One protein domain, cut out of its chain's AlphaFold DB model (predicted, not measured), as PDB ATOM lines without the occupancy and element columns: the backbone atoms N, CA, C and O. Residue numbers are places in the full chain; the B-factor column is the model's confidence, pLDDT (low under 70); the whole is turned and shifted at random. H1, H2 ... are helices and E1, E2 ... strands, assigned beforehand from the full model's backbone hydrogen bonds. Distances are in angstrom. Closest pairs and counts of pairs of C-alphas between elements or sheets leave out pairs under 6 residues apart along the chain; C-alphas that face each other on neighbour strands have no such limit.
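This is residues 315 to 390 of the 614 residues of an uncharacterized protein of Sphaerulina musiva (strain SO2202) (UniProt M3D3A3). H1 and H2 meet near their first residues as a V, and H3 turns off beyond the last residue of H2, making an L with it, while the last residues of H3, 385 to 390, stick out. A long loop, residues 315 to 330, folds back on itself, part of it passing through the middle, and its first two residues pair side by side with the short strand E1; a second long loop, residues 349 to 360, leads from the far end of H1 back to the start of H2. The printed part has 76 residues, with one named strand and three named helices in the order E1, H1, H2, H3; its class is mostly helix. It is compact, with a radius of gyration of the C-alphas of 12.5 A, and elongated, spanning 37 by 23 by 21 A.

Residues 315 to 316 make a short antiparallel pairing with residues 331 to 332 of E1, residues 331 to 333, which pairs with no named strand. A tight link leads to H1, residues 337 to 348; the closest C-alphas of E1 and H1, those of Thr 332 and Met 341, are 6.2 A apart. H2, residues 361 to 372, touches H1, with the C-alphas of Ala 338 and Glu 361 the closest at 5.7 A. H1 touches H2 with residues 338 to 342 alone, and H2 touches H1 with residues 361 to 364 alone. Their lines stand at 36 degrees, only just a steep tilt, and they run the same way. H3, residues 375 to 390, is close to H2 but not clearly touching, with the C-alphas of Leu 372 and Ala 378 the closest at 5.7 A. The two are about perpendicular, at 90 degrees. H3 is apart from H1 and E1, and E1 is apart from H2. Every O i to N i+4 pair is within hydrogen-bond range in H2 and H3; in H1, 7 of 8 are.

E1 begins at C-alpha 331 (-38.108, -48.099, -25.292) and has three residues. H1, from Arg 337 to Val 348, and H2, from Glu 361 to Leu 372, each measure 16.1 A from first to last C-alpha. H1 begins at C-alpha 337 (-30.743, -43.599, -24.787). H3, from Pro 375 to Ser 390, is the longest helix, 22.2 A, ending at C-alpha 390 (-59.717, -53.672, -14.033).

The two C-alphas farthest apart, those of Gly 356 and Ser 390, are 41.1 A apart. Residues 385 to 390, which belong to H3, stand free. The printed part has no cut. The link from H1 to H2, 12 residues, is long; the link from H2 to H3 is tight. The mean pLDDT of the printed part is 89.6, and of H3 78; residues 388 to 389 are under 70.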
ATOM      1  N   ILE A 315     -35.154 -45.858 -21.072       94.00
ATOM      2  CA  ILE A 315     -36.143 -44.773 -21.128       94.00
ATOM      3  C   ILE A 315     -37.292 -45.230 -22.026       94.00
ATOM      4  O   ILE A 315     -37.083 -45.562 -23.192       94.00
ATOM      5  N   VAL A 316     -38.507 -45.229 -21.483       94.56
ATOM      6  CA  VAL A 316     -39.754 -45.452 -22.229       94.56
ATOM      7  C   VAL A 316     -40.342 -44.097 -22.631       94.56
ATOM      8  O   VAL A 316     -40.235 -43.133 -21.875       94.56
ATOM      9  N   CYS A 317     -40.960 -44.003 -23.808       95.69
ATOM     10  CA  CYS A 317     -41.738 -42.826 -24.188       95.69
ATOM     11  C   CYS A 317     -43.102 -42.826 -23.460       95.69
ATOM     12  O   CYS A 317     -43.859 -43.778 -23.620       95.69
ATOM     13  N   PRO A 318     -43.468 -41.790 -22.683       92.38
ATOM     14  CA  PRO A 318     -44.781 -41.661 -22.054       92.38
ATOM     15  C   PRO A 318     -45.757 -40.824 -22.902       92.38
ATOM     16  O   PRO A 318     -46.800 -40.416 -22.402       92.38
ATOM     17  N   LEU A 319     -45.421 -40.512 -24.158       93.94
ATOM     18  CA  LEU A 319     -46.290 -39.732 -25.040       93.94
ATOM     19  C   LEU A 319     -47.359 -40.635 -25.686       93.94
ATOM     20  O   LEU A 319     -47.085 -41.809 -25.959       93.94
ATOM     21  N   PRO A 320     -48.578 -40.127 -25.940       92.69
ATOM     22  CA  PRO A 320     -49.600 -40.865 -26.677       92.69
ATOM     23  C   PRO A 320     -49.204 -41.018 -28.151       92.69
ATOM     24  O   PRO A 320     -48.640 -40.104 -28.752       92.69
ATOM     25  N   ASP A 321     -49.502 -42.170 -28.747       92.38
ATOM     26  CA  ASP A 321     -49.216 -42.432 -30.159       92.38
ATOM     27  C   ASP A 321     -50.171 -41.646 -31.081       92.38
ATOM     28  O   ASP A 321     -51.361 -41.470 -30.797       92.38
ATOM     29  N   ARG A 322     -49.650 -41.112 -32.188       85.75
ATOM     30  CA  ARG A 322     -50.312 -40.034 -32.933       85.75
ATOM     31  C   ARG A 322     -51.464 -40.563 -33.793       85.75
ATOM     32  O   ARG A 322     -51.293 -40.925 -34.953       85.75
ATOM     33  N   GLY A 323     -52.665 -40.548 -33.217       83.06
ATOM     34  CA  GLY A 323     -53.901 -41.053 -33.832       83.06
ATOM     35  C   GLY A 323     -54.339 -42.428 -33.319       83.06
ATOM     36  O   GLY A 323     -55.380 -42.931 -33.735       83.06
ATOM     37  N   LEU A 324     -53.594 -43.020 -32.381       76.69
ATOM     38  CA  LEU A 324     -53.960 -44.248 -31.680       76.69
ATOM     39  C   LEU A 324     -54.163 -43.922 -30.196       76.69
ATOM     40  O   LEU A 324     -53.298 -43.334 -29.563       76.69
ATOM     41  N   SER A 325     -55.288 -44.332 -29.601       86.00
ATOM     42  CA  SER A 325     -55.600 -44.101 -28.173       86.00
ATOM     43  C   SER A 325     -54.774 -44.998 -27.226       86.00
ATOM     44  O   SER A 325     -55.321 -45.697 -26.372       86.00
ATOM     45  N   ARG A 326     -53.455 -45.050 -27.431       89.31
ATOM     46  CA  ARG A 326     -52.476 -45.910 -26.757       89.31
ATOM     47  C   ARG A 326     -51.223 -45.093 -26.447       89.31
ATOM     48  O   ARG A 326     -50.892 -44.169 -27.182       89.31
ATOM     49  N   MET A 327     -50.505 -45.465 -25.391       90.62
ATOM     50  CA  MET A 327     -49.161 -44.932 -25.144       90.62
ATOM     51  C   MET A 327     -48.204 -45.413 -26.236       90.62
ATOM     52  O   MET A 327     -48.297 -46.564 -26.674       90.62
ATOM     53  N   CYS A 328     -47.251 -44.573 -26.620       94.12
ATOM     54  CA  CYS A 328     -46.120 -45.005 -27.419       94.12
ATOM     55  C   CYS A 328     -45.279 -46.014 -26.625       94.12
ATOM     56  O   CYS A 328     -44.769 -45.711 -25.554       94.12
ATOM     57  N   ILE A 329     -45.095 -47.225 -27.149       91.44
ATOM     58  CA  ILE A 329     -44.369 -48.299 -26.442       91.44
ATOM     59  C   ILE A 329     -42.877 -48.305 -26.828       91.44
ATOM     60  O   ILE A 329     -42.207 -49.339 -26.803       91.44
ATOM     61  N   LYS A 330     -42.329 -47.157 -27.255       95.69
ATOM     62  CA  LYS A 330     -40.923 -47.081 -27.652       95.69
ATOM     63  C   LYS A 330     -40.030 -47.032 -26.418       95.69
ATOM     64  O   LYS A 330     -40.033 -46.051 -25.679       95.69
ATOM     65  N   VAL A 331     -39.214 -48.068 -26.254       95.81
ATOM     66  CA  VAL A 331     -38.108 -48.099 -25.292       95.81
ATOM     67  C   VAL A 331     -36.796 -47.753 -26.005       95.81
ATOM     68  O   VAL A 331     -36.595 -48.102 -27.177       95.81
ATOM     69  N   THR A 332     -35.903 -47.051 -25.310       96.06
ATOM     70  CA  THR A 332     -34.509 -46.815 -25.704       96.06
ATOM     71  C   THR A 332     -33.559 -47.220 -24.577       96.06
ATOM     72  O   THR A 332     -33.883 -47.111 -23.397       96.06
ATOM     73  N   HIS A 333     -32.375 -47.707 -24.954       95.25
ATOM     74  CA  HIS A 333     -31.400 -48.330 -24.052       95.25
ATOM     75  C   HIS A 333     -29.987 -47.774 -24.296       95.25
ATOM     76  O   HIS A 333     -29.721 -47.173 -25.344       95.25
ATOM     77  N   GLY A 334     -29.075 -48.006 -23.348       93.19
ATOM     78  CA  GLY A 334     -27.639 -47.739 -23.491       93.19
ATOM     79  C   GLY A 334     -27.217 -46.287 -23.234       93.19
ATOM     80  O   GLY A 334     -27.970 -45.479 -22.687       93.19
ATOM     81  N   VAL A 335     -25.982 -45.947 -23.618       92.88
ATOM     82  CA  VAL A 335     -25.357 -44.637 -23.332       92.88
ATOM     83  C   VAL A 335     -26.135 -43.488 -23.984       92.88
ATOM     84  O   VAL A 335     -26.505 -42.523 -23.323       92.88
ATOM     85  N   HIS A 336     -26.477 -43.619 -25.268       95.31
ATOM     86  CA  HIS A 336     -27.190 -42.584 -26.028       95.31
ATOM     87  C   HIS A 336     -28.724 -42.707 -25.974       95.31
ATOM     88  O   HIS A 336     -29.416 -42.109 -26.800       95.31
ATOM     89  N   ARG A 337     -29.285 -43.436 -24.992       95.31
ATOM     90  CA  ARG A 337     -30.743 -43.599 -24.787       95.31
ATOM     91  C   ARG A 337     -31.517 -42.281 -24.836       95.31
ATOM     92  O   ARG A 337     -32.582 -42.229 -25.450       95.31
ATOM     93  N   ALA A 338     -30.944 -41.225 -24.257       95.62
ATOM     94  CA  ALA A 338     -31.515 -39.888 -24.231       95.62
ATOM     95  C   ALA A 338     -31.605 -39.291 -25.647       95.62
ATOM     96  O   ALA A 338     -32.688 -38.927 -26.102       95.62
ATOM     97  N   ARG A 339     -30.504 -39.294 -26.412       96.50
ATOM     98  CA  ARG A 339     -30.516 -38.830 -27.809       96.50
ATOM     99  C   ARG A 339     -31.459 -39.654 -28.687       96.50
ATOM    100  O   ARG A 339     -32.224 -39.074 -29.448       96.50
ATOM    101  N   ASN A 340     -31.464 -40.975 -28.522       96.94
ATOM    102  CA  ASN A 340     -32.357 -41.879 -29.247       96.94
ATOM    103  C   ASN A 340     -33.839 -41.603 -28.938       96.94
ATOM    104  O   ASN A 340     -34.675 -41.670 -29.837       96.94
ATOM    105  N   MET A 341     -34.168 -41.267 -27.686       97.12
ATOM    106  CA  MET A 341     -35.521 -40.884 -27.281       97.12
ATOM    107  C   MET A 341     -35.901 -39.510 -27.844       97.12
ATOM    108  O   MET A 341     -36.964 -39.369 -28.441       97.12
ATOM    109  N   GLN A 342     -35.008 -38.517 -27.764       96.31
ATOM    110  CA  GLN A 342     -35.209 -37.198 -28.374       96.31
ATOM    111  C   GLN A 342     -35.447 -37.298 -29.895       96.31
ATOM    112  O   GLN A 342     -36.356 -36.659 -30.422       96.31
ATOM    113  N   ASP A 343     -34.674 -38.130 -30.600       97.19
ATOM    114  CA  ASP A 343     -34.828 -38.358 -32.039       97.19
ATOM    115  C   ASP A 343     -36.073 -39.173 -32.406       97.19
ATOM    116  O   ASP A 343     -36.591 -39.023 -33.514       97.19
ATOM    117  N   HIS A 344     -36.585 -39.999 -31.492       96.81
ATOM    118  CA  HIS A 344     -37.879 -40.656 -31.640       96.81
ATOM    119  C   HIS A 344     -39.041 -39.663 -31.469       96.81
ATOM    120  O   HIS A 344     -39.878 -39.575 -32.368       96.81
ATOM    121  N   ILE A 345     -39.046 -38.863 -30.393       96.00
ATOM    122  CA  ILE A 345     -40.043 -37.803 -30.142       96.00
ATOM    123  C   ILE A 345     -40.117 -36.868 -31.353       96.00
ATOM    124  O   ILE A 345     -41.176 -36.709 -31.946       96.00
ATOM    125  N   ARG A 346     -38.968 -36.368 -31.828       96.31
ATOM    126  CA  ARG A 346     -38.856 -35.497 -33.011       96.31
ATOM    127  C   ARG A 346     -39.462 -36.072 -34.304       96.31
ATOM    128  O   ARG A 346     -39.769 -35.303 -35.211       96.31
ATOM    129  N   ARG A 347     -39.592 -37.398 -34.426       96.31
ATOM    130  CA  ARG A 347     -40.118 -38.084 -35.624       96.31
ATOM    131  C   ARG A 347     -41.567 -38.550 -35.485       96.31
ATOM    132  O   ARG A 347     -42.255 -38.612 -36.497       96.31
ATOM    133  N   VAL A 348     -42.000 -38.921 -34.278       96.06
ATOM    134  CA  VAL A 348     -43.306 -39.565 -34.022       96.06
ATOM    135  C   VAL A 348     -44.274 -38.635 -33.288       96.06
ATOM    136  O   VAL A 348     -45.460 -38.629 -33.601       96.06
ATOM    137  N   HIS A 349     -43.752 -37.791 -32.395       95.00
ATOM    138  CA  HIS A 349     -44.494 -36.814 -31.594       95.00
ATOM    139  C   HIS A 349     -43.936 -35.386 -31.825       95.00
ATOM    140  O   HIS A 349     -43.497 -34.731 -30.875       95.00
ATOM    141  N   PRO A 350     -43.851 -34.888 -33.080       94.56
ATOM    142  CA  PRO A 350     -43.239 -33.588 -33.374       94.56
ATOM    143  C   PRO A 350     -43.961 -32.401 -32.709       94.56
ATOM    144  O   PRO A 350     -43.348 -31.354 -32.519       94.56
ATOM    145  N   GLU A 351     -45.228 -32.567 -32.334       93.56
ATOM    146  CA  GLU A 351     -46.026 -31.648 -31.514       93.56
ATOM    147  C   GLU A 351     -45.468 -31.435 -30.094       93.56
ATOM    148  O   GLU A 351     -45.508 -30.310 -29.598       93.56
ATOM    149  N   ASP A 352     -44.887 -32.467 -29.473       93.19
ATOM    150  CA  ASP A 352     -44.268 -32.407 -28.139       93.19
ATOM    151  C   ASP A 352     -42.753 -32.100 -28.204       93.19
ATOM    152  O   ASP A 352     -42.072 -31.987 -27.179       93.19
ATOM    153  N   PHE A 353     -42.181 -31.979 -29.410       94.94
ATOM    154  CA  PHE A 353     -40.740 -31.815 -29.598       94.94
ATOM    155  C   PHE A 353     -40.269 -30.359 -29.420       94.94
ATOM    156  O   PHE A 353     -40.286 -29.533 -30.342       94.94
ATOM    157  N   VAL A 354     -39.733 -30.064 -28.233       93.94
ATOM    158  CA  VAL A 354     -39.123 -28.763 -27.927       93.94
ATOM    159  C   VAL A 354     -37.774 -28.614 -28.645       93.94
ATOM    160  O   VAL A 354     -36.767 -29.239 -28.297       93.94
ATOM    161  N   HIS A 355     -37.750 -27.744 -29.653       95.44
ATOM    162  CA  HIS A 355     -36.560 -27.449 -30.446       95.44
ATOM    163  C   HIS A 355     -35.452 -26.785 -29.609       95.44
ATOM    164  O   HIS A 355     -35.715 -26.007 -28.697       95.44
ATOM    165  N   GLY A 356     -34.191 -27.079 -29.941       94.06
ATOM    166  CA  GLY A 356     -33.014 -26.477 -29.300       94.06
ATOM    167  C   GLY A 356     -32.617 -27.063 -27.939       94.06
ATOM    168  O   GLY A 356     -31.540 -26.738 -27.446       94.06
ATOM    169  N   MET A 357     -33.416 -27.954 -27.342       93.50
ATOM    170  CA  MET A 357     -33.038 -28.603 -26.081       93.50
ATOM    171  C   MET A 357     -31.882 -29.599 -26.255       93.50
ATOM    172  O   MET A 357     -31.799 -30.329 -27.248       93.50
ATOM    173  N   SER A 358     -31.012 -29.669 -25.246       95.25
ATOM    174  CA  SER A 358     -29.951 -30.675 -25.144       95.25
ATOM    175  C   SER A 358     -30.519 -32.098 -25.071       95.25
ATOM    176  O   SER A 358     -31.692 -32.303 -24.762       95.25
ATOM    177  N   ALA A 359     -29.682 -33.099 -25.337       94.25
ATOM    178  CA  ALA A 359     -30.060 -34.512 -25.328       94.25
ATOM    179  C   ALA A 359     -29.770 -35.208 -23.978       94.25
ATOM    180  O   ALA A 359     -29.207 -36.302 -23.972       94.25
ATOM    181  N   SER A 360     -30.087 -34.566 -22.844       95.44
ATOM    182  CA  SER A 360     -29.898 -35.140 -21.498       95.44
ATOM    183  C   SER A 360     -31.168 -35.814 -20.970       95.44
ATOM    184  O   SER A 360     -32.262 -35.609 -21.496       95.44
ATOM    185  N   GLU A 361     -31.048 -36.620 -19.912       91.94
ATOM    186  CA  GLU A 361     -32.228 -37.209 -19.264       91.94
ATOM    187  C   GLU A 361     -33.152 -36.124 -18.688       91.94
ATOM    188  O   GLU A 361     -34.363 -36.197 -18.872       91.94
ATOM    189  N   ASP A 362     -32.598 -35.068 -18.087       92.69
ATOM    190  CA  ASP A 362     -33.373 -33.992 -17.448       92.69
ATOM    191  C   ASP A 362     -34.114 -33.105 -18.454       92.69
ATOM    192  O   ASP A 362     -35.092 -32.446 -18.093       92.69
ATOM    193  N   SER A 363     -33.647 -33.014 -19.705       93.19
ATOM    194  CA  SER A 363     -34.377 -32.303 -20.762       93.19
ATOM    195  C   SER A 363     -35.554 -33.140 -21.265       93.19
ATOM    196  O   SER A 363     -36.638 -32.609 -21.489       93.19
ATOM    197  N   ILE A 364     -35.379 -34.458 -21.358       92.88
ATOM    198  CA  ILE A 364     -36.415 -35.414 -21.764       92.88
ATOM    199  C   ILE A 364     -37.475 -35.556 -20.676       92.88
ATOM    200  O   ILE A 364     -38.664 -35.477 -20.971       92.88
ATOM    201  N   GLN A 365     -37.062 -35.635 -19.411       92.31
ATOM    202  CA  GLN A 365     -37.958 -35.553 -18.262       92.31
ATOM    203  C   GLN A 365     -38.745 -34.240 -18.250       92.31
ATOM    204  O   GLN A 365     -39.933 -34.263 -17.955       92.31
ATOM    205  N   ARG A 366     -38.146 -33.113 -18.659       91.25
ATOM    206  CA  ARG A 366     -38.877 -31.846 -18.835       91.25
ATOM    207  C   ARG A 366     -39.841 -31.841 -20.026       91.25
ATOM    208  O   ARG A 366     -40.934 -31.307 -19.865       91.25
ATOM    209  N   MET A 367     -39.505 -32.453 -21.170       90.12
ATOM    210  CA  MET A 367     -40.474 -32.645 -22.269       90.12
ATOM    211  C   MET A 367     -41.674 -33.459 -21.786       90.12
ATOM    212  O   MET A 367     -42.816 -33.057 -21.983       90.12
ATOM    213  N   PHE A 368     -41.415 -34.564 -21.087       91.00
ATOM    214  CA  PHE A 368     -42.461 -35.438 -20.576       91.00
ATOM    215  C   PHE A 368     -43.298 -34.756 -19.492       91.00
ATOM    216  O   PHE A 368     -44.514 -34.773 -19.609       91.00
ATOM    217  N   SER A 369     -42.712 -34.052 -18.519       90.69
ATOM    218  CA  SER A 369     -43.494 -33.256 -17.558       90.69
ATOM    219  C   SER A 369     -44.331 -32.157 -18.229       90.69
ATOM    220  O   SER A 369     -45.440 -31.889 -17.777       90.69
ATOM    221  N   GLY A 370     -43.841 -31.548 -19.316       87.94
ATOM    222  CA  GLY A 370     -44.604 -30.581 -20.112       87.94
ATOM    223  C   GLY A 370     -45.798 -31.210 -20.838       87.94
ATOM    224  O   GLY A 370     -46.909 -30.694 -20.749       87.94
ATOM    225  N   ALA A 371     -45.597 -32.356 -21.492       86.06
ATOM    226  CA  ALA A 371     -46.666 -33.099 -22.160       86.06
ATOM    227  C   ALA A 371     -47.680 -33.694 -21.164       86.06
ATOM    228  O   ALA A 371     -48.881 -33.680 -21.414       86.06
ATOM    229  N   LEU A 372     -47.225 -34.157 -19.996       84.31
ATOM    230  CA  LEU A 372     -48.073 -34.669 -18.913       84.31
ATOM    231  C   LEU A 372     -48.905 -33.570 -18.234       84.31
ATOM    232  O   LEU A 372     -49.977 -33.860 -17.707       84.31
ATOM    233  N   ALA A 373     -48.457 -32.311 -18.282       86.38
ATOM    234  CA  ALA A 373     -49.247 -31.161 -17.846       86.38
ATOM    235  C   ALA A 373     -50.416 -30.831 -18.799       86.38
ATOM    236  O   ALA A 373     -51.293 -30.046 -18.440       86.38
ATOM    237  N   ASN A 374     -50.479 -31.440 -19.992       83.19
ATOM    238  CA  ASN A 374     -51.668 -31.389 -20.838       83.19
ATOM    239  C   ASN A 374     -52.750 -32.328 -20.258       83.19
ATOM    240  O   ASN A 374     -52.555 -33.550 -20.243       83.19
ATOM    241  N   PRO A 375     -53.919 -31.812 -19.824       82.12
ATOM    242  CA  PRO A 375     -54.934 -32.625 -19.156       82.12
ATOM    243  C   PRO A 375     -55.494 -33.750 -20.038       82.12
ATOM    244  O   PRO A 375     -55.932 -34.768 -19.506       82.12
ATOM    245  N   ALA A 376     -55.442 -33.624 -21.370       80.25
ATOM    246  CA  ALA A 376     -55.851 -34.697 -22.279       80.25
ATOM    247  C   ALA A 376     -54.914 -35.920 -22.198       80.25
ATOM    248  O   ALA A 376     -55.376 -37.060 -22.257       80.25
ATOM    249  N   VAL A 377     -53.608 -35.694 -22.011       79.75
ATOM    250  CA  VAL A 377     -52.602 -36.759 -21.856       79.75
ATOM    251  C   VAL A 377     -52.760 -37.428 -20.490       79.75
ATOM    252  O   VAL A 377     -52.852 -38.654 -20.416       79.75
ATOM    253  N   ALA A 378     -52.899 -36.635 -19.422       82.00
ATOM    254  CA  ALA A 378     -53.146 -37.145 -18.072       82.00
ATOM    255  C   ALA A 378     -54.428 -38.004 -17.990       82.00
ATOM    256  O   ALA A 378     -54.417 -39.085 -17.397       82.00
ATOM    257  N   GLN A 379     -55.520 -37.582 -18.643       83.94
ATOM    258  CA  GLN A 379     -56.756 -38.370 -18.717       83.94
ATOM    259  C   GLN A 379     -56.591 -39.679 -19.505       83.94
ATOM    260  O   GLN A 379     -57.173 -40.693 -19.111       83.94
ATOM    261  N   LEU A 380     -55.806 -39.694 -20.592       81.44
ATOM    262  CA  LEU A 380     -55.536 -40.925 -21.341       81.44
ATOM    263  C   LEU A 380     -54.741 -41.928 -20.493       81.44
ATOM    264  O   LEU A 380     -55.093 -43.107 -20.464       81.44
ATOM    265  N   ILE A 381     -53.719 -41.460 -19.772       81.38
ATOM    266  CA  ILE A 381     -52.909 -42.285 -18.865       81.38
ATOM    267  C   ILE A 381     -53.795 -42.905 -17.785       81.38
ATOM    268  O   ILE A 381     -53.861 -44.129 -17.684       81.38
ATOM    269  N   HIS A 382     -54.583 -42.087 -17.081       83.25
ATOM    270  CA  HIS A 382     -55.500 -42.565 -16.047       83.25
ATOM    271  C   HIS A 382     -56.550 -43.552 -16.601       83.25
ATOM    272  O   HIS A 382     -56.892 -44.544 -15.952       83.25
ATOM    273  N   GLN A 383     -57.040 -43.355 -17.835       82.44
ATOM    274  CA  GLN A 383     -57.903 -44.335 -18.508       82.44
ATOM    275  C   GLN A 383     -57.196 -45.659 -18.826       82.44
ATOM    276  O   GLN A 383     -57.847 -46.703 -18.830       82.44
ATOM    277  N   LEU A 384     -55.903 -45.646 -19.149       77.38
ATOM    278  CA  LEU A 384     -55.152 -46.860 -19.465       77.38
ATOM    279  C   LEU A 384     -54.748 -47.612 -18.192       77.38
ATOM    280  O   LEU A 384     -54.894 -48.831 -18.150       77.38
ATOM    281  N   GLU A 385     -54.356 -46.907 -17.131       80.06
ATOM    282  CA  GLU A 385     -54.090 -47.483 -15.808       80.06
ATOM    283  C   GLU A 385     -55.343 -48.145 -15.220       80.06
ATOM    284  O   GLU A 385     -55.312 -49.328 -14.874       80.06
ATOM    285  N   THR A 386     -56.484 -47.446 -15.201       80.38
ATOM    286  CA  THR A 386     -57.756 -48.015 -14.710       80.38
ATOM    287  C   THR A 386     -58.219 -49.230 -15.528       80.38
ATOM    288  O   THR A 386     -58.676 -50.216 -14.947       80.38
ATOM    289  N   LYS A 387     -58.037 -49.231 -16.858       76.88
ATOM    290  CA  LYS A 387     -58.342 -50.397 -17.716       76.88
ATOM    291  C   LYS A 387     -57.393 -51.580 -17.472       76.88
ATOM    292  O   LYS A 387     -57.850 -52.723 -17.482       76.88
ATOM    293  N   GLN A 388     -56.105 -51.336 -17.219       68.00
ATOM    294  CA  GLN A 388     -55.135 -52.388 -16.879       68.00
ATOM    295  C   GLN A 388     -55.421 -53.005 -15.501       68.00
ATOM    296  O   GLN A 388     -55.406 -54.230 -15.361       68.00
ATOM    297  N   LEU A 389     -55.738 -52.177 -14.500       60.16
ATOM    298  CA  LEU A 389     -56.113 -52.622 -13.153       60.16
ATOM    299  C   LEU A 389     -57.406 -53.448 -13.177       60.16
ATOM    300  O   LEU A 389     -57.426 -54.569 -12.667       60.16
ATOM    301  N   SER A 390     -58.449 -52.952 -13.853       70.94
ATOM    302  CA  SER A 390     -59.717 -53.672 -14.033       70.94
ATOM    303  C   SER A 390     -59.512 -55.063 -14.649       70.94
ATOM    304  O   SER A 390     -60.090 -56.039 -14.168       70.94
TER     305      SER A 390